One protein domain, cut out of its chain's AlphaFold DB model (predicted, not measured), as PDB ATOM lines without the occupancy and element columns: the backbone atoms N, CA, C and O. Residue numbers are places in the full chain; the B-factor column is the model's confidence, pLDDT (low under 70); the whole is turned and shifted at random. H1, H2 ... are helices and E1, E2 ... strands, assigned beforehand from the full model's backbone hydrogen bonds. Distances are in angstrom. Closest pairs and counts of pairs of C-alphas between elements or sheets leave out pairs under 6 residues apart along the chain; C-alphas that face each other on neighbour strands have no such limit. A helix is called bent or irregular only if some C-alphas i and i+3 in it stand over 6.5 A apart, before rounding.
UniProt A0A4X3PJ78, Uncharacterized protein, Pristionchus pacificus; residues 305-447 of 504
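AT A GLANCE: This is residues 305 to 447 of the 504 residues of an uncharacterized protein of Pristionchus pacificus (UniProt A0A4X3PJ78). A five-stranded antiparallel sheet, E1 to E5, is curled like part of a barrel and wraps round one helix, H2. A separate two-stranded hairpin, E6 and E7, is joined to H2 by a long link, and the small helices H1 and H4 lie at the two far ends of the longest axis. The printed part has 143 residues, with named elements in the order E1 E2 E3 H1 E4 E5 H2 E6 E7 H3 H4; the class is mixed, helices and strands. The large sheet has the order E1 - E5 - E4 - E2 - E3. The whole is compact, with a radius of gyration of the C-alphas of 15.6 A and spans of 51 by 36 by 24 A.

IN THESE COORDINATES: E1, residues 305 to 311, begins at C-alpha 305 (319.666, -18.285, 31.633) and is 19.3 A long. E2, residues 318 to 330, is 32.8 A long and bends by 61 degrees at residue 326; E3 is residues 333 to 340, 22.7 A. H1 is residues 345 to 349. E4, residues 354 to 366, is 32.7 A long and bends by 72 degrees at residue 363; E5, residues 369 to 376, is 20.8 A long and bends by 53 degrees at residue 373. H2, residues 380 to 390, is 16.1 A long. E6 is residues 405 to 408, E7 residues 411 to 414 and H3 residues 417 to 420. H4, residues 431 to 440, is 14.3 A long and ends at C-alpha 440 (287.564, -20.300, 31.058).

HOW THE PARTS SIT: In the strongly twisted sheet, N 308 and O 372 of E1 and E5 are 2.9 A apart, within hydrogen-bond range; so are N 361 and O 373 of hairpin E4 and E5, 2.9 A, N 321 and O 358 of E2 and E4, 2.9 A, and N 326 and O 337 of hairpin E2 and E3, 3.0 A. E3, H1 and E4 form a split strand-helix-strand unit, two strands joined through a helix with another strand, E2, between them in the sheet, and its crossover is right-handed. H2 is on one face of the sheet, two layers, and touches E2; their closest C-alphas, of Ala 325 and Leu 383, are 5.6 A apart. H3 lies over E2 at a height over the sheet of 9.0 A. H1 only grazes the sheet with residues 347 to 348, and H4 with residues 432 to 433. In hairpin E6 and E7, N 406 and O 413 are 3.0 A apart. H2 and H4 are irregular: C-alphas 381 and 384 are 8.8 A apart, and 436 and 439 are 9.2 A. Every O i to N i+4 pair is within hydrogen-bond range in H1, against 5 of 7 in H2 and 4 of 6 in H4; H3 is too short for such a pair.

THE WHOLE: The two C-alphas farthest apart, of Arg 345 and Pro 439, are 51.4 A apart. The printed part has no cut. The link from H2 to E6, residues 391 to 404, is long. The mean pLDDT of the printed part is 90.5, and no printed residue is under 70.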
ATOM      1  N   SER A 305     320.553 -19.444  31.654       96.00
ATOM      2  CA  SER A 305     319.666 -18.285  31.633       96.00
ATOM      3  C   SER A 305     318.251 -18.756  31.306       96.00
ATOM      4  O   SER A 305     318.037 -19.576  30.402       96.00
ATOM      5  N   ALA A 306     317.271 -18.276  32.062       97.94
ATOM      6  CA  ALA A 306     315.886 -18.709  31.965       97.94
ATOM      7  C   ALA A 306     314.909 -17.534  32.011       97.94
ATOM      8  O   ALA A 306     315.215 -16.468  32.528       97.94
ATOM      9  N   LEU A 307     313.716 -17.760  31.473       98.50
ATOM     10  CA  LEU A 307     312.549 -16.912  31.656       98.50
ATOM     11  C   LEU A 307     311.579 -17.627  32.591       98.50
ATOM     12  O   LEU A 307     311.301 -18.820  32.412       98.50
ATOM     13  N   ALA A 308     311.047 -16.899  33.564       98.38
ATOM     14  CA  ALA A 308     310.034 -17.404  34.476       98.38
ATOM     15  C   ALA A 308     308.885 -16.411  34.615       98.38
ATOM     16  O   ALA A 308     309.114 -15.217  34.797       98.38
ATOM     17  N   LEU A 309     307.652 -16.914  34.568       98.44
ATOM     18  CA  LEU A 309     306.502 -16.162  35.059       98.44
ATOM     19  C   LEU A 309     306.301 -16.532  36.522       98.44
ATOM     20  O   LEU A 309     306.151 -17.711  36.842       98.44
ATOM     21  N   VAL A 310     306.314 -15.542  37.404       97.56
ATOM     22  CA  VAL A 310     306.105 -15.722  38.844       97.56
ATOM     23  C   VAL A 310     304.799 -15.080  39.276       97.56
ATOM     24  O   VAL A 310     304.325 -14.137  38.645       97.56
ATOM     25  N   VAL A 311     304.220 -15.607  40.350       95.00
ATOM     26  CA  VAL A 311     303.112 -14.974  41.065       95.00
ATOM     27  C   VAL A 311     303.696 -13.941  42.025       95.00
ATOM     28  O   VAL A 311     304.654 -14.238  42.730       95.00
ATOM     29  N   GLY A 312     303.100 -12.754  42.074       92.75
ATOM     30  CA  GLY A 312     303.624 -11.612  42.816       92.75
ATOM     31  C   GLY A 312     304.662 -10.820  42.023       92.75
ATOM     32  O   GLY A 312     304.862 -11.049  40.831       92.75
ATOM     33  N   ARG A 313     305.290  -9.860  42.706       92.56
ATOM     34  CA  ARG A 313     306.379  -9.025  42.193       92.56
ATOM     35  C   ARG A 313     307.517  -9.047  43.216       92.56
ATOM     36  O   ARG A 313     307.227  -8.772  44.383       92.56
ATOM     37  N   PRO A 314     308.763  -9.335  42.806       93.00
ATOM     38  CA  PRO A 314     309.915  -9.217  43.693       93.00
ATOM     39  C   PRO A 314     310.033  -7.803  44.277       93.00
ATOM     40  O   PRO A 314     309.684  -6.829  43.612       93.00
ATOM     41  N   GLU A 315     310.542  -7.673  45.503       91.00
ATOM     42  CA  GLU A 315     310.713  -6.357  46.145       91.00
ATOM     43  C   GLU A 315     311.669  -5.441  45.367       91.00
ATOM     44  O   GLU A 315     311.465  -4.229  45.301       91.00
ATOM     45  N   GLN A 316     312.698  -6.034  44.760       93.38
ATOM     46  CA  GLN A 316     313.700  -5.363  43.938       93.38
ATOM     47  C   GLN A 316     313.565  -5.821  42.483       93.38
ATOM     48  O   GLN A 316     313.415  -7.017  42.219       93.38
ATOM     49  N   GLU A 317     313.657  -4.879  41.538       93.75
ATOM     50  CA  GLU A 317     313.599  -5.191  40.103       93.75
ATOM     51  C   GLU A 317     314.724  -6.143  39.693       93.75
ATOM     52  O   GLU A 317     314.484  -7.060  38.913       93.75
ATOM     53  N   GLU A 318     315.911  -5.978  40.267       95.81
ATOM     54  CA  GLU A 318     317.070  -6.838  40.051       95.81
ATOM     55  C   GLU A 318     317.674  -7.228  41.394       95.81
ATOM     56  O   GLU A 318     317.631  -6.452  42.349       95.81
ATOM     57  N   GLY A 319     318.239  -8.426  41.474       94.19
ATOM     58  CA  GLY A 319     318.886  -8.891  42.689       94.19
ATOM     59  C   GLY A 319     319.494 -10.273  42.531       94.19
ATOM     60  O   GLY A 319     319.359 -10.923  41.494       94.19
ATOM     61  N   THR A 320     320.189 -10.714  43.574       94.00
ATOM     62  CA  THR A 320     320.764 -12.058  43.661       94.00
ATOM     63  C   THR A 320     320.473 -12.647  45.029       94.00
ATOM     64  O   THR A 320     320.547 -11.955  46.041       94.00
ATOM     65  N   VAL A 321     320.133 -13.935  45.059       92.94
ATOM     66  CA  VAL A 321     319.962 -14.699  46.294       92.94
ATOM     67  C   VAL A 321     320.916 -15.882  46.281       92.94
ATOM     68  O   VAL A 321     320.858 -16.745  45.403       92.94
ATOM     69  N   GLU A 322     321.795 -15.931  47.277       92.19
ATOM     70  CA  GLU A 322     322.756 -17.009  47.469       92.19
ATOM     71  C   GLU A 322     322.363 -17.901  48.643       92.19
ATOM     72  O   GLU A 322     322.036 -17.448  49.741       92.19
ATOM     73  N   GLY A 323     322.440 -19.211  48.429       92.75
ATOM     74  CA  GLY A 323     322.075 -20.160  49.462       92.75
ATOM     75  C   GLY A 323     322.361 -21.598  49.084       92.75
ATOM     76  O   GLY A 323     323.197 -21.930  48.236       92.75
ATOM     77  N   PHE A 324     321.626 -22.496  49.717       92.81
ATOM     78  CA  PHE A 324     321.672 -23.905  49.396       92.81
ATOM     79  C   PHE A 324     320.301 -24.563  49.487       92.81
ATOM     80  O   PHE A 324     319.499 -24.307  50.381       92.81
ATOM     81  N   ALA A 325     320.057 -25.489  48.562       92.00
ATOM     82  CA  ALA A 325     318.897 -26.363  48.609       92.00
ATOM     83  C   ALA A 325     319.205 -27.586  49.484       92.00
ATOM     84  O   ALA A 325     320.102 -28.380  49.170       92.00
ATOM     85  N   THR A 326     318.441 -27.778  50.557       92.06
ATOM     86  CA  THR A 326     318.506 -28.962  51.429       92.06
ATOM     87  C   THR A 326     317.119 -29.589  51.592       92.06
ATOM     88  O   THR A 326     316.192 -29.203  50.886       92.06
ATOM     89  N   PHE A 327     316.981 -30.623  52.418       88.69
ATOM     90  CA  PHE A 327     315.687 -31.218  52.744       88.69
ATOM     91  C   PHE A 327     315.430 -31.153  54.247       88.69
ATOM     92  O   PHE A 327     316.368 -31.244  55.036       88.69
ATOM     93  N   GLN A 328     314.161 -31.069  54.629       86.56
ATOM     94  CA  GLN A 328     313.715 -31.193  56.012       86.56
ATOM     95  C   GLN A 328     312.637 -32.277  56.142       86.56
ATOM     96  O   GLN A 328     311.878 -32.488  55.192       86.56
ATOM     97  N   PRO A 329     312.575 -32.993  57.277       85.88
ATOM     98  CA  PRO A 329     311.496 -33.936  57.544       85.88
ATOM     99  C   PRO A 329     310.171 -33.191  57.766       85.88
ATOM    100  O   PRO A 329     310.119 -32.193  58.484       85.88
ATOM    101  N   VAL A 330     309.101 -33.683  57.148       84.62
ATOM    102  CA  VAL A 330     307.735 -33.159  57.249       84.62
ATOM    103  C   VAL A 330     306.809 -34.353  57.444       84.62
ATOM    104  O   VAL A 330     306.456 -35.026  56.484       84.62
ATOM    105  N   GLY A 331     306.452 -34.649  58.695       81.44
ATOM    106  CA  GLY A 331     305.737 -35.889  59.012       81.44
ATOM    107  C   GLY A 331     306.556 -37.110  58.582       81.44
ATOM    108  O   GLY A 331     307.690 -37.270  59.032       81.44
ATOM    109  N   ASP A 332     305.997 -37.912  57.676       82.19
ATOM    110  CA  ASP A 332     306.588 -39.175  57.214       82.19
ATOM    111  C   ASP A 332     307.431 -39.034  55.933       82.19
ATOM    112  O   ASP A 332     308.042 -40.000  55.473       82.19
ATOM    113  N   HIS A 333     307.505 -37.836  55.342       80.69
ATOM    114  CA  HIS A 333     308.284 -37.579  54.127       80.69
ATOM    115  C   HIS A 333     309.324 -36.469  54.324       80.69
ATOM    116  O   HIS A 333     309.439 -35.848  55.379       80.69
ATOM    117  N   LYS A 334     310.151 -36.236  53.299       84.31
ATOM    118  CA  LYS A 334     311.149 -35.157  53.271       84.31
ATOM    119  C   LYS A 334     310.784 -34.151  52.193       84.31
ATOM    120  O   LYS A 334     310.507 -34.538  51.060       84.31
ATOM    121  N   GLU A 335     310.863 -32.867  52.513       87.62
ATOM    122  CA  GLU A 335     310.626 -31.785  51.558       87.62
ATOM    123  C   GLU A 335     311.859 -30.926  51.355       87.62
ATOM    124  O   GLU A 335     312.607 -30.665  52.293       87.62
ATOM    125  N   TYR A 336     312.052 -30.440  50.127       92.31
ATOM    126  CA  TYR A 336     313.137 -29.509  49.848       92.31
ATOM    127  C   TYR A 336     312.832 -28.100  50.363       92.31
ATOM    128  O   TYR A 336     311.709 -27.601  50.222       92.31
ATOM    129  N   ILE A 337     313.865 -27.451  50.889       92.44
ATOM    130  CA  ILE A 337     313.860 -26.061  51.346       92.44
ATOM    131  C   ILE A 337     315.090 -25.327  50.819       92.44
ATOM    132  O   ILE A 337     316.101 -25.956  50.482       92.44
ATOM    133  N   PHE A 338     314.984 -24.005  50.756       94.75
ATOM    134  CA  PHE A 338     316.103 -23.110  50.506       94.75
ATOM    135  C   PHE A 338     316.540 -22.485  51.825       94.75
ATOM    136  O   PHE A 338     315.693 -22.102  52.628       94.75
ATOM    137  N   VAL A 339     317.847 -22.405  52.037       94.38
ATOM    138  CA  VAL A 339     318.441 -21.726  53.188       94.38
ATOM    139  C   VAL A 339     319.501 -20.780  52.652       94.38
ATOM    140  O   VAL A 339     320.374 -21.209  51.894       94.38
ATOM    141  N   GLU A 340     319.405 -19.504  53.010       94.38
ATOM    142  CA  GLU A 340     320.390 -18.494  52.621       94.38
ATOM    143  C   GLU A 340     321.756 -18.751  53.269       94.38
ATOM    144  O   GLU A 340     321.868 -19.339  54.348       94.38
ATOM    145  N   GLY A 341     322.813 -18.312  52.589       90.44
ATOM    146  CA  GLY A 341     324.190 -18.438  53.059       90.44
ATOM    147  C   GLY A 341     324.907 -19.707  52.591       90.44
ATOM    148  O   GLY A 341     324.597 -20.310  51.559       90.44
ATOM    149  N   ARG A 342     325.954 -20.105  53.322       89.62
ATOM    150  CA  ARG A 342     326.858 -21.188  52.905       89.62
ATOM    151  C   ARG A 342     326.596 -22.484  53.660       89.62
ATOM    152  O   ARG A 342     326.708 -22.545  54.879       89.62
ATOM    153  N   ALA A 343     326.352 -23.562  52.915       88.31
ATOM    154  CA  ALA A 343     326.285 -24.904  53.479       88.31
ATOM    155  C   ALA A 343     327.650 -25.347  54.031       88.31
ATOM    156  O   ALA A 343     328.692 -25.196  53.372       88.31
ATOM    157  N   SER A 344     327.639 -26.004  55.193       89.00
ATOM    158  CA  SER A 344     328.852 -26.569  55.788       89.00
ATOM    159  C   SER A 344     329.539 -27.557  54.836       89.00
ATOM    160  O   SER A 344     328.916 -28.185  53.969       89.00
ATOM    161  N   ARG A 345     330.858 -27.731  54.997       85.81
ATOM    162  CA  ARG A 345     331.633 -28.680  54.180       85.81
ATOM    163  C   ARG A 345     331.038 -30.087  54.258       85.81
ATOM    164  O   ARG A 345     330.845 -30.695  53.212       85.81
ATOM    165  N   ARG A 346     330.654 -30.541  55.457       87.00
ATOM    166  CA  ARG A 346     330.013 -31.846  55.703       87.00
ATOM    167  C   ARG A 346     328.685 -32.001  54.959       87.00
ATOM    168  O   ARG A 346     328.445 -33.039  54.349       87.00
ATOM    169  N   GLN A 347     327.835 -30.972  54.954       85.88
ATOM    170  CA  GLN A 347     326.568 -31.008  54.212       85.88
ATOM    171  C   GLN A 347     326.789 -31.099  52.695       85.88
ATOM    172  O   GLN A 347     326.036 -31.790  52.006       85.88
ATOM    173  N   ARG A 348     327.827 -30.434  52.171       83.75
ATOM    174  CA  ARG A 348     328.175 -30.470  50.742       83.75
ATOM    175  C   ARG A 348     328.809 -31.802  50.338       83.75
ATOM    176  O   ARG A 348     328.354 -32.421  49.378       83.75
ATOM    177  N   THR A 349     329.821 -32.271  51.072       81.25
ATOM    178  CA  THR A 349     330.514 -33.539  50.779       81.25
ATOM    179  C   THR A 349     329.595 -34.743  50.971       81.25
ATOM    180  O   THR A 349     329.597 -35.650  50.142       81.25
ATOM    181  N   GLY A 350     328.726 -34.702  51.983       79.50
ATOM    182  CA  GLY A 350     327.687 -35.702  52.223       79.50
ATOM    183  C   GLY A 350     326.484 -35.620  51.276       79.50
ATOM    184  O   GLY A 350     325.517 -36.345  51.467       79.50
ATOM    185  N   LYS A 351     326.496 -34.740  50.261       81.62
ATOM    186  CA  LYS A 351     325.391 -34.553  49.296       81.62
ATOM    187  C   LYS A 351     324.034 -34.245  49.957       81.62
ATOM    188  O   LYS A 351     322.985 -34.523  49.372       81.62
ATOM    189  N   TYR A 352     324.040 -33.649  51.150       84.31
ATOM    190  CA  TYR A 352     322.850 -33.227  51.901       84.31
ATOM    191  C   TYR A 352     322.384 -31.813  51.534       84.31
ATOM    192  O   TYR A 352     321.208 -31.486  51.717       84.31
ATOM    193  N   ALA A 353     323.278 -31.000  50.971       88.06
ATOM    194  CA  ALA A 353     322.995 -29.654  50.498       88.06
ATOM    195  C   ALA A 353     323.591 -29.412  49.106       88.06
ATOM    196  O   ALA A 353     324.685 -29.882  48.786       88.06
ATOM    197  N   VAL A 354     322.876 -28.644  48.286       88.06
ATOM    198  CA  VAL A 354     323.353 -28.139  46.994       88.06
ATOM    199  C   VAL A 354     323.498 -26.625  47.101       88.06
ATOM    200  O   VAL A 354     322.494 -25.927  47.066       88.06
ATOM    201  N   GLN A 355     324.736 -26.134  47.216       90.00
ATOM    202  CA  GLN A 355     325.046 -24.696  47.179       90.00
ATOM    203  C   GLN A 355     324.798 -24.120  45.781       90.00
ATOM    204  O   GLN A 355     325.261 -24.719  44.799       90.00
ATOM    205  N   GLY A 356     324.171 -22.952  45.696       89.25
ATOM    206  CA  GLY A 356     324.060 -22.160  44.474       89.25
ATOM    207  C   GLY A 356     323.290 -20.858  44.691       89.25
ATOM    208  O   GLY A 356     322.596 -20.713  45.695       89.25
ATOM    209  N   GLY A 357     323.415 -19.946  43.734       90.56
ATOM    210  CA  GLY A 357     322.681 -18.686  43.695       90.56
ATOM    211  C   GLY A 357     321.727 -18.593  42.507       90.56
ATOM    212  O   GLY A 357     321.808 -19.388  41.558       90.56
ATOM    213  N   VAL A 358     320.812 -17.633  42.602       94.56
ATOM    214  CA  VAL A 358     319.922 -17.205  41.521       94.56
ATOM    215  C   VAL A 358     319.966 -15.688  41.458       94.56
ATOM    216  O   VAL A 358     319.557 -15.029  42.412       94.56
ATOM    217  N   ALA A 359     320.414 -15.159  40.328       95.62
ATOM    218  CA  ALA A 359     320.229 -13.761  39.978       95.62
ATOM    219  C   ALA A 359     318.932 -13.602  39.179       95.62
ATOM    220  O   ALA A 359     318.554 -14.494  38.409       95.62
ATOM    221  N   TRP A 360     318.241 -12.483  39.365       97.19
ATOM    222  CA  TRP A 360     317.042 -12.146  38.610       97.19
ATOM    223  C   TRP A 360     317.051 -10.695  38.146       97.19
ATOM    224  O   TRP A 360     317.611  -9.820  38.803       97.19
ATOM    225  N   SER A 361     316.355 -10.449  37.041       97.31
ATOM    226  CA  SER A 361     315.906  -9.125  36.627       97.31
ATOM    227  C   SER A 361     314.450  -9.174  36.167       97.31
ATOM    228  O   SER A 361     314.008 -10.095  35.474       97.31
ATOM    229  N   THR A 362     313.670  -8.195  36.599       98.12
ATOM    230  CA  THR A 362     312.239  -8.090  36.332       98.12
ATOM    231  C   THR A 362     312.041  -7.369  35.009       98.12
ATOM    232  O   THR A 362     312.398  -6.208  34.847       98.12
ATOM    233  N   LEU A 363     311.467  -8.068  34.031       97.69
ATOM    234  CA  LEU A 363     311.243  -7.526  32.690       97.69
ATOM    235  C   LEU A 363     309.896  -6.803  32.593       97.69
ATOM    236  O   LEU A 363     309.764  -5.798  31.895       97.69
ATOM    237  N   ALA A 364     308.874  -7.339  33.259       97.81
ATOM    238  CA  ALA A 364     307.538  -6.761  33.320       97.81
ATOM    239  C   ALA A 364     306.788  -7.254  34.558       97.81
ATOM    240  O   ALA A 364     307.037  -8.355  35.044       97.81
ATOM    241  N   SER A 365     305.827  -6.460  35.027       97.25
ATOM    242  CA  SER A 365     304.930  -6.818  36.125       97.25
ATOM    243  C   SER A 365     303.506  -6.367  35.813       97.25
ATOM    244  O   SER A 365     303.298  -5.295  35.250       97.25
ATOM    245  N   GLY A 366     302.515  -7.173  36.182       95.38
ATOM    246  CA  GLY A 366     301.106  -6.912  35.904       95.38
ATOM    247  C   GLY A 366     300.226  -8.110  36.247       95.38
ATOM    248  O   GLY A 366     300.689  -9.243  36.280       95.38
ATOM    249  N   HIS A 367     298.941  -7.867  36.514       94.38
ATOM    250  CA  HIS A 367     297.968  -8.930  36.822       94.38
ATOM    251  C   HIS A 367     298.399  -9.885  37.957       94.38
ATOM    252  O   HIS A 367     298.184 -11.088  37.863       94.38
ATOM    253  N   ASP A 368     299.004  -9.357  39.027       94.12
ATOM    254  CA  ASP A 368     299.562 -10.134  40.152       94.12
ATOM    255  C   ASP A 368     300.667 -11.127  39.744       94.12
ATOM    256  O   ASP A 368     300.918 -12.103  40.448       94.12
ATOM    257  N   CYS A 369     301.317 -10.898  38.603       96.25
ATOM    258  CA  CYS A 369     302.424 -11.700  38.102       96.25
ATOM    259  C   CYS A 369     303.581 -10.812  37.638       96.25
ATOM    260  O   CYS A 369     303.389  -9.643  37.288       96.25
ATOM    261  N   SER A 370     304.763 -11.409  37.530       98.00
ATOM    262  CA  SER A 370     305.939 -10.780  36.933       98.00
ATOM    263  C   SER A 370     306.640 -11.733  35.970       98.00
ATOM    264  O   SER A 370     306.674 -12.945  36.182       98.00
ATOM    265  N   LEU A 371     307.197 -11.180  34.892       98.56
ATOM    266  CA  LEU A 371     308.110 -11.874  33.990       98.56
ATOM    267  C   LEU A 371     309.539 -11.575  34.424       98.56
ATOM    268  O   LEU A 371     309.967 -10.423  34.374       98.56
ATOM    269  N   LEU A 372     310.266 -12.615  34.814       98.44
ATOM    270  CA  LEU A 372     311.648 -12.520  35.262       98.44
ATOM    271  C   LEU A 372     312.591 -13.159  34.245       98.44
ATOM    272  O   LEU A 372     312.318 -14.247  33.727       98.44
ATOM    273  N   HIS A 373     313.725 -12.510  34.023       98.00
ATOM    274  CA  HIS A 373     314.935 -13.144  33.529       98.00
ATOM    275  C   HIS A 373     315.723 -13.671  34.729       98.00
ATOM    276  O   HIS A 373     315.936 -12.951  35.696       98.00
ATOM    277  N   LEU A 374     316.120 -14.940  34.687       97.25
ATOM    278  CA  LEU A 374     316.852 -15.614  35.753       97.25
ATOM    279  C   LEU A 374     318.192 -16.104  35.235       97.25
ATOM    280  O   LEU A 374     318.260 -16.660  34.138       97.25
ATOM    281  N   GLN A 375     319.214 -16.032  36.076       95.44
ATOM    282  CA  GLN A 375     320.511 -16.645  35.831       95.44
ATOM    283  C   GLN A 375     320.887 -17.513  37.030       95.44
ATOM    284  O   GLN A 375     320.788 -17.092  38.180       95.44
ATOM    285  N   PHE A 376     321.245 -18.774  36.779       93.06
ATOM    286  CA  PHE A 376     321.601 -19.717  37.842       93.06
ATOM    287  C   PHE A 376     322.557 -20.812  37.350       93.06
ATOM    288  O   PHE A 376     322.585 -21.198  36.180       93.06
ATOM    289  N   GLY A 377     323.367 -21.347  38.268       85.62
ATOM    290  CA  GLY A 377     324.386 -22.354  37.944       85.62
ATOM    291  C   GLY A 377     323.925 -23.804  38.108       85.62
ATOM    292  O   GLY A 377     324.522 -24.717  37.542       85.62
ATOM    293  N   LYS A 378     322.890 -24.065  38.921       84.00
ATOM    294  CA  LYS A 378     322.463 -25.433  39.261       84.00
ATOM    295  C   LYS A 378     320.949 -25.549  39.339       84.00
ATOM    296  O   LYS A 378     320.306 -24.848  40.105       84.00
ATOM    297  N   PHE A 379     320.404 -26.556  38.657       86.06
ATOM    298  CA  PHE A 379     318.994 -26.951  38.781       86.06
ATOM    299  C   PHE A 379     318.764 -28.095  39.793       86.06
ATOM    300  O   PHE A 379     317.635 -28.532  40.042       86.06
ATOM    301  N   ALA A 380     319.836 -28.657  40.362       84.88
ATOM    302  CA  ALA A 380     319.726 -29.774  41.296       84.88
ATOM    303  C   ALA A 380     318.858 -29.390  42.509       84.88
ATOM    304  O   ALA A 380     318.924 -28.269  43.001       84.88
ATOM    305  N   ARG A 381     318.011 -30.329  42.954       86.25
ATOM    306  CA  ARG A 381     317.015 -30.123  44.025       86.25
ATOM    307  C   ARG A 381     316.058 -28.944  43.801       86.25
ATOM    308  O   ARG A 381     315.552 -28.394  44.762       86.25
ATOM    309  N   HIS A 382     315.796 -28.583  42.544       91.81
ATOM    310  CA  HIS A 382     314.885 -27.487  42.193       91.81
ATOM    311  C   HIS A 382     315.324 -26.124  42.745       91.81
ATOM    312  O   HIS A 382     314.472 -25.275  42.990       91.81
ATOM    313  N   LEU A 383     316.633 -25.909  42.918       92.56
ATOM    314  CA  LEU A 383     317.198 -24.691  43.502       92.56
ATOM    315  C   LEU A 383     316.545 -23.390  42.992       92.56
ATOM    316  O   LEU A 383     316.068 -22.647  43.843       92.56
ATOM    317  N   PRO A 384     316.401 -23.127  41.674       94.94
ATOM    318  CA  PRO A 384     315.785 -21.877  41.223       94.94
ATOM    319  C   PRO A 384     314.305 -21.736  41.600       94.94
ATOM    320  O   PRO A 384     313.852 -20.650  41.938       94.94
ATOM    321  N   ARG A 385     313.551 -22.841  41.617       96.25
ATOM    322  CA  ARG A 385     312.137 -22.842  42.033       96.25
ATOM    323  C   ARG A 385     311.997 -22.566  43.530       96.25
ATOM    324  O   ARG A 385     311.104 -21.838  43.944       96.25
ATOM    325  N   LEU A 386     312.890 -23.154  44.327       95.38
ATOM    326  CA  LEU A 386     312.948 -22.955  45.772       95.38
ATOM    327  C   LEU A 386     313.379 -21.536  46.142       95.38
ATOM    328  O   LEU A 386     312.790 -20.968  47.050       95.38
ATOM    329  N   ALA A 387     314.376 -20.985  45.447       95.44
ATOM    330  CA  ALA A 387     314.856 -19.623  45.657       95.44
ATOM    331  C   ALA A 387     313.747 -18.601  45.375       95.44
ATOM    332  O   ALA A 387     313.455 -17.769  46.221       95.44
ATOM    333  N   LEU A 388     313.041 -18.730  44.247       96.69
ATOM    334  CA  LEU A 388     311.912 -17.855  43.923       96.69
ATOM    335  C   LEU A 388     310.747 -17.988  44.907       96.69
ATOM    336  O   LEU A 388     310.193 -16.988  45.354       96.69
ATOM    337  N   ALA A 389     310.409 -19.215  45.311       95.31
ATOM    338  CA  ALA A 389     309.440 -19.418  46.380       95.31
ATOM    339  C   ALA A 389     309.934 -18.860  47.725       95.31
ATOM    340  O   ALA A 389     309.117 -18.522  48.565       95.31
ATOM    341  N   HIS A 390     311.244 -18.779  47.963       94.62
ATOM    342  CA  HIS A 390     311.796 -18.163  49.167       94.62
ATOM    343  C   HIS A 390     311.718 -16.635  49.140       94.62
ATOM    344  O   HIS A 390     311.453 -16.041  50.177       94.62
ATOM    345  N   LEU A 391     311.827 -16.033  47.956       93.94
ATOM    346  CA  LEU A 391     311.590 -14.606  47.690       93.94
ATOM    347  C   LEU A 391     310.093 -14.243  47.605       93.94
ATOM    348  O   LEU A 391     309.723 -13.255  46.977       93.94
ATOM    349  N   ASP A 392     309.222 -15.092  48.155       94.44
ATOM    350  CA  ASP A 392     307.762 -14.963  48.132       94.44
ATOM    351  C   ASP A 392     307.135 -14.772  46.732       94.44
ATOM    352  O   ASP A 392     305.988 -14.347  46.597       94.44
ATOM    353  N   CYS A 393     307.862 -15.171  45.684       95.19
ATOM    354  CA  CYS A 393     307.467 -15.056  44.281       95.19
ATOM    355  C   CYS A 393     307.508 -16.433  43.593       95.19
ATOM    356  O   CYS A 393     308.367 -16.681  42.741       95.19
ATOM    357  N   PRO A 394     306.633 -17.390  43.964       95.94
ATOM    358  CA  PRO A 394     306.665 -18.729  43.391       95.94
ATOM    359  C   PRO A 394     306.364 -18.689  41.887       95.94
ATOM    360  O   PRO A 394     305.558 -17.887  41.414       95.94
ATOM    361  N   ILE A 395     306.979 -19.597  41.129       97.38
ATOM    362  CA  ILE A 395     306.730 -19.711  39.685       97.38
ATOM    363  C   ILE A 395     305.255 -20.059  39.439       97.38
ATOM    364  O   ILE A 395     304.680 -20.918  40.112       97.38
ATOM    365  N   LEU A 396     304.642 -19.408  38.454       96.38
ATOM    366  CA  LEU A 396     303.277 -19.679  38.024       96.38
ATOM    367  C   LEU A 396     303.148 -21.136  37.548       96.38
ATOM    368  O   LEU A 396     303.977 -21.629  36.780       96.38
ATOM    369  N   GLY A 397     302.117 -21.828  38.041       94.00
ATOM    370  CA  GLY A 397     301.906 -23.263  37.807       94.00
ATOM    371  C   GLY A 397     302.840 -24.182  38.605       94.00
ATOM    372  O   GLY A 397     302.868 -25.393  38.382       94.00
ATOM    373  N   ASP A 398     303.619 -23.654  39.558       94.62
ATOM    374  CA  ASP A 398     304.416 -24.490  40.455       94.62
ATOM    375  C   ASP A 398     303.545 -25.145  41.536       94.62
ATOM    376  O   ASP A 398     303.435 -24.670  42.667       94.62
ATOM    377  N   GLY A 399     302.967 -26.297  41.199       89.31
ATOM    378  CA  GLY A 399     302.164 -27.090  42.129       89.31
ATOM    379  C   GLY A 399     302.931 -27.656  43.332       89.31
ATOM    380  O   GLY A 399     302.297 -28.108  44.275       89.31
ATOM    381  N   LEU A 400     304.274 -27.630  43.348       89.50
ATOM    382  CA  LEU A 400     305.065 -28.148  44.476       89.50
ATOM    383  C   LEU A 400     305.356 -27.079  45.524       89.50
ATOM    384  O   LEU A 400     305.224 -27.344  46.718       89.50
ATOM    385  N   TYR A 401     305.778 -25.895  45.087       92.00
ATOM    386  CA  TYR A 401     306.200 -24.825  45.993       92.00
ATOM    387  C   TYR A 401     305.164 -23.708  46.108       92.00
ATOM    388  O   TYR A 401     305.049 -23.114  47.177       92.00
ATOM    389  N   GLY A 402     304.336 -23.488  45.083       89.50
ATOM    390  CA  GLY A 402     303.219 -22.540  45.135       89.50
ATOM    391  C   GLY A 402     302.154 -22.932  46.162       89.50
ATOM    392  O   GLY A 402     301.576 -22.079  46.826       89.50
ATOM    393  N   GLN A 403     301.974 -24.230  46.416       87.69
ATOM    394  CA  GLN A 403     301.082 -24.730  47.471       87.69
ATOM    395  C   GLN A 403     301.513 -24.346  48.902       87.69
ATOM    396  O   GLN A 403     300.754 -24.584  49.842       87.69
ATOM    397  N   ARG A 404     302.695 -23.746  49.096       90.75
ATOM    398  CA  ARG A 404     303.153 -23.227  50.398       90.75
ATOM    399  C   ARG A 404     302.583 -21.847  50.734       90.75
ATOM    400  O   ARG A 404     302.788 -21.380  51.851       90.75
ATOM    401  N   PHE A 405     301.868 -21.219  49.801       92.25
ATOM    402  CA  PHE A 405     301.327 -19.873  49.948       92.25
ATOM    403  C   PHE A 405     299.836 -19.896  50.281       92.25
ATOM    404  O   PHE A 405     299.032 -20.569  49.627       92.25
ATOM    405  N   PHE A 406     299.470 -19.137  51.308       91.56
ATOM    406  CA  PHE A 406     298.101 -19.006  51.789       91.56
ATOM    407  C   PHE A 406     297.650 -17.551  51.734       91.56
ATOM    408  O   PHE A 406     298.464 -16.633  51.812       91.56
ATOM    409  N   ASP A 407     296.346 -17.374  51.566       89.44
ATOM    410  CA  ASP A 407     295.681 -16.078  51.591       89.44
ATOM    411  C   ASP A 407     295.504 -15.648  53.052       89.44
ATOM    412  O   ASP A 407     294.795 -16.310  53.817       89.44
ATOM    413  N   VAL A 408     296.178 -14.569  53.443       88.38
ATOM    414  CA  VAL A 408     295.986 -13.898  54.733       88.38
ATOM    415  C   VAL A 408     295.659 -12.444  54.426       88.38
ATOM    416  O   VAL A 408     296.521 -11.694  53.970       88.38
ATOM    417  N   ASP A 409     294.395 -12.068  54.613       85.00
ATOM    418  CA  ASP A 409     293.875 -10.723  54.341       85.00
ATOM    419  C   ASP A 409     294.201 -10.202  52.927       85.00
ATOM    420  O   ASP A 409     294.558  -9.039  52.728       85.00
ATOM    421  N   GLY A 410     294.109 -11.077  51.918       80.12
ATOM    422  CA  GLY A 410     294.381 -10.744  50.519       80.12
ATOM    423  C   GLY A 410     295.867 -10.727  50.151       80.12
ATOM    424  O   GLY A 410     296.205 -10.431  49.002       80.12
ATOM    425  N   LYS A 411     296.765 -11.044  51.090       84.00
ATOM    426  CA  LYS A 411     298.211 -11.132  50.860       84.00
ATOM    427  C   LYS A 411     298.665 -12.584  50.788       84.00
ATOM    428  O   LYS A 411     298.182 -13.443  51.525       84.00
ATOM    429  N   ALA A 412     299.623 -12.845  49.904       89.62
ATOM    430  CA  ALA A 412     300.298 -14.129  49.834       89.62
ATOM    431  C   ALA A 412     301.261 -14.249  51.016       89.62
ATOM    432  O   ALA A 412     302.212 -13.480  51.119       89.62
ATOM    433  N   VAL A 413     301.023 -15.214  51.902       90.25
ATOM    434  CA  VAL A 413     301.934 -15.517  53.010       90.25
ATOM    435  C   VAL A 413     302.483 -16.921  52.829       90.25
ATOM    436  O   VAL A 413     301.732 -17.903  52.783       90.25
ATOM    437  N   ARG A 414     303.810 -17.020  52.732       92.69
ATOM    438  CA  ARG A 414     304.522 -18.294  52.699       92.69
ATOM    439  C   ARG A 414     304.496 -18.957  54.067       92.69
ATOM    440  O   ARG A 414     304.721 -18.327  55.098       92.69
ATOM    441  N   MET A 415     304.274 -20.264  54.073       89.44
ATOM    442  CA  MET A 415     304.371 -21.082  55.273       89.44
ATOM    443  C   MET A 415     305.455 -22.142  55.138       89.44
ATOM    444  O   MET A 415     305.619 -22.769  54.091       89.44
ATOM    445  N   GLU A 416     306.146 -22.390  56.249       86.56
ATOM    446  CA  GLU A 416     307.059 -23.521  56.376       86.56
ATOM    447  C   GLU A 416     306.330 -24.847  56.095       86.56
ATOM    448  O   GLU A 416     305.230 -25.042  56.622       86.56
ATOM    449  N   PRO A 417     306.924 -25.789  55.336       84.75
ATOM    450  CA  PRO A 417     306.331 -27.080  54.987       84.75
ATOM    451  C   PRO A 417     305.608 -27.815  56.121       84.75
ATOM    452  O   PRO A 417     304.464 -28.234  55.954       84.75
ATOM    453  N   ALA A 418     306.220 -27.902  57.308       81.94
ATOM    454  CA  ALA A 418     305.617 -28.566  58.466       81.94
ATOM    455  C   ALA A 418     304.297 -27.918  58.922       81.94
ATOM    456  O   ALA A 418     303.382 -28.604  59.383       81.94
ATOM    457  N   ARG A 419     304.180 -26.592  58.782       83.25
ATOM    458  CA  ARG A 419     302.950 -25.843  59.071       83.25
ATOM    459  C   ARG A 419     301.989 -25.893  57.888       83.25
ATOM    460  O   ARG A 419     300.798 -26.108  58.094       83.25
ATOM    461  N   ALA A 420     302.501 -25.758  56.666       79.81
ATOM    462  CA  ALA A 420     301.719 -25.786  55.435       79.81
ATOM    463  C   ALA A 420     300.936 -27.099  55.270       79.81
ATOM    464  O   ALA A 420     299.765 -27.052  54.904       79.81
ATOM    465  N   ALA A 421     301.540 -28.245  55.604       75.56
ATOM    466  CA  ALA A 421     300.891 -29.558  55.532       75.56
ATOM    467  C   ALA A 421     299.698 -29.703  56.496       75.56
ATOM    468  O   ALA A 421     298.741 -30.418  56.213       75.56
ATOM    469  N   ARG A 422     299.740 -29.015  57.642       77.06
ATOM    470  CA  ARG A 422     298.673 -29.039  58.656       77.06
ATOM    471  C   ARG A 422     297.618 -27.964  58.429       77.06
ATOM    472  O   ARG A 422     296.530 -28.049  59.002       77.06
ATOM    473  N   ASN A 423     297.946 -26.940  57.650       78.56
ATOM    474  CA  ASN A 423     297.080 -25.795  57.469       78.56
ATOM    475  C   ASN A 423     295.978 -26.097  56.444       78.56
ATOM    476  O   ASN A 423     296.247 -26.386  55.281       78.56
ATOM    477  N   LYS A 424     294.724 -25.966  56.888       79.06
ATOM    478  CA  LYS A 424     293.518 -26.063  56.050       79.06
ATOM    479  C   LYS A 424     293.025 -24.697  55.558       79.06
ATOM    480  O   LYS A 424     291.920 -24.598  55.035       79.06
ATOM    481  N   GLY A 425     293.814 -23.642  55.769       80.69
ATOM    482  CA  GLY A 425     293.514 -22.290  55.319       80.69
ATOM    483  C   GLY A 425     293.375 -22.186  53.801       80.69
ATOM    484  O   GLY A 425     293.817 -23.053  53.041       80.69
ATOM    485  N   LYS A 426     292.767 -21.087  53.355       85.69
ATOM    486  CA  LYS A 426     292.557 -20.807  51.937       85.69
ATOM    487  C   LYS A 426     293.906 -20.579  51.242       85.69
ATOM    488  O   LYS A 426     294.726 -19.788  51.703       85.69
ATOM    489  N   LYS A 427     294.147 -21.287  50.135       88.56
ATOM    490  CA  LYS A 427     295.341 -21.076  49.303       88.56
ATOM    491  C   LYS A 427     295.316 -19.679  48.693       88.56
ATOM    492  O   LYS A 427     294.241 -19.171  48.373       88.56
ATOM    493  N   TYR A 428     296.493 -19.081  48.529       90.25
ATOM    494  CA  TYR A 428     296.593 -17.790  47.862       90.25
ATOM    495  C   TYR A 428     296.143 -17.905  46.401       90.25
ATOM    496  O   TYR A 428     296.541 -18.827  45.688       90.25
ATOM    497  N   THR A 429     295.313 -16.960  45.964       87.94
ATOM    498  CA  THR A 429     294.792 -16.898  44.595       87.94
ATOM    499  C   THR A 429     295.024 -15.500  44.017       87.94
ATOM    500  O   THR A 429     294.424 -14.554  44.532       87.94
ATOM    501  N   PRO A 430     295.836 -15.340  42.953       91.75
ATOM    502  CA  PRO A 430     296.060 -14.047  42.306       91.75
ATOM    503  C   PRO A 430     294.788 -13.571  41.585       91.75
ATOM    504  O   PRO A 430     294.455 -14.028  40.487       91.75
ATOM    505  N   ALA A 431     294.036 -12.672  42.220       91.19
ATOM    506  CA  ALA A 431     292.712 -12.260  41.762       91.19
ATOM    507  C   ALA A 431     292.750 -11.542  40.403       91.19
ATOM    508  O   ALA A 431     291.881 -11.774  39.560       91.19
ATOM    509  N   ARG A 432     293.765 -10.703  40.154       92.94
ATOM    510  CA  ARG A 432     293.902  -9.975  38.882       92.94
ATOM    511  C   ARG A 432     294.327 -10.896  37.744       92.94
ATOM    512  O   ARG A 432     293.903 -10.661  36.613       92.94
ATOM    513  N   LEU A 433     295.100 -11.947  38.033       93.06
ATOM    514  CA  LEU A 433     295.409 -13.000  37.062       93.06
ATOM    515  C   LEU A 433     294.134 -13.741  36.660       93.06
ATOM    516  O   LEU A 433     293.839 -13.858  35.476       93.06
ATOM    517  N   LEU A 434     293.351 -14.203  37.639       92.31
ATOM    518  CA  LEU A 434     292.104 -14.927  37.373       92.31
ATOM    519  C   LEU A 434     291.102 -14.066  36.599       92.31
ATOM    520  O   LEU A 434     290.497 -14.540  35.641       92.31
ATOM    521  N   ALA A 435     290.978 -12.783  36.946       92.88
ATOM    522  CA  ALA A 435     290.157 -11.840  36.190       92.88
ATOM    523  C   ALA A 435     290.646 -11.671  34.740       92.88
ATOM    524  O   ALA A 435     289.831 -11.531  33.829       92.88
ATOM    525  N   ARG A 436     291.967 -11.711  34.513       93.31
ATOM    526  CA  ARG A 436     292.566 -11.606  33.176       93.31
ATOM    527  C   ARG A 436     292.365 -12.869  32.336       93.31
ATOM    528  O   ARG A 436     292.082 -12.746  31.147       93.31
ATOM    529  N   LEU A 437     292.494 -14.051  32.940       92.06
ATOM    530  CA  LEU A 437     292.234 -15.340  32.286       92.06
ATOM    531  C   LEU A 437     290.730 -15.582  32.061       92.06
ATOM    532  O   LEU A 437     290.338 -16.308  31.149       92.06
ATOM    533  N   GLY A 438     289.877 -14.943  32.863       89.81
ATOM    534  CA  GLY A 438     288.428 -15.033  32.745       89.81
ATOM    535  C   GLY A 438     287.864 -16.393  33.187       89.81
ATOM    536  O   GLY A 438     288.574 -17.235  33.735       89.81
ATOM    537  N   PRO A 439     286.564 -16.642  32.944       85.62
ATOM    538  CA  PRO A 439     285.853 -17.818  33.462       85.62
ATOM    539  C   PRO A 439     286.277 -19.149  32.823       85.62
ATOM    540  O   PRO A 439     285.845 -20.207  33.267       85.62
ATOM    541  N   HIS A 440     287.079 -19.109  31.758       80.12
ATOM    542  CA  HIS A 440     287.564 -20.300  31.058       80.12
ATOM    543  C   HIS A 440     288.916 -20.792  31.577       80.12
ATOM    544  O   HIS A 440     289.400 -21.819  31.108       80.12
ATOM    545  N   ALA A 441     289.524 -20.071  32.522       84.06
ATOM    546  CA  ALA A 441     290.776 -20.479  33.131       84.06
ATOM    547  C   ALA A 441     290.611 -21.843  33.823       84.06
ATOM    548  O   ALA A 441     289.648 -22.025  34.577       84.06
ATOM    549  N   PRO A 442     291.541 -22.792  33.622       89.38
ATOM    550  CA  PRO A 442     291.579 -23.973  34.466       89.38
ATOM    551  C   PRO A 442     291.915 -23.569  35.914       89.38
ATOM    552  O   PRO A 442     292.404 -22.457  36.162       89.38
ATOM    553  N   PRO A 443     291.685 -24.460  36.890       88.38
ATOM    554  CA  PRO A 443     292.182 -24.268  38.245       88.38
ATOM    555  C   PRO A 443     293.672 -23.898  38.249       88.38
ATOM    556  O   PRO A 443     294.460 -24.453  37.488       88.38
ATOM    557  N   LEU A 444     294.089 -23.001  39.149       86.31
ATOM    558  CA  LEU A 444     295.496 -22.573  39.265       86.31
ATOM    559  C   LEU A 444     296.467 -23.749  39.453       86.31
ATOM    560  O   LEU A 444     297.608 -23.675  39.007       86.31
ATOM    561  N   ALA A 445     296.013 -24.820  40.109       85.38
ATOM    562  CA  ALA A 445     296.788 -26.040  40.322       85.38
ATOM    563  C   ALA A 445     297.064 -26.827  39.027       85.38
ATOM    564  O   ALA A 445     298.037 -27.575  38.977       85.38
ATOM    565  N   ASP A 446     296.238 -26.632  37.998       90.12
ATOM    566  CA  ASP A 446     296.337 -27.314  36.705       90.12
ATOM    567  C   ASP A 446     297.125 -26.493  35.672       90.12
ATOM    568  O   ASP A 446     297.387 -26.971  34.564       90.12
ATOM    569  N   LEU A 447     297.521 -25.259  36.011       94.38
ATOM    570  CA  LEU A 447     298.365 -24.446  35.141       94.38
ATOM    571  C   LEU A 447     299.743 -25.096  34.948       94.38
ATOM    572  O   LEU A 447     300.321 -25.633  35.899       94.38
TER     573      LEU A 447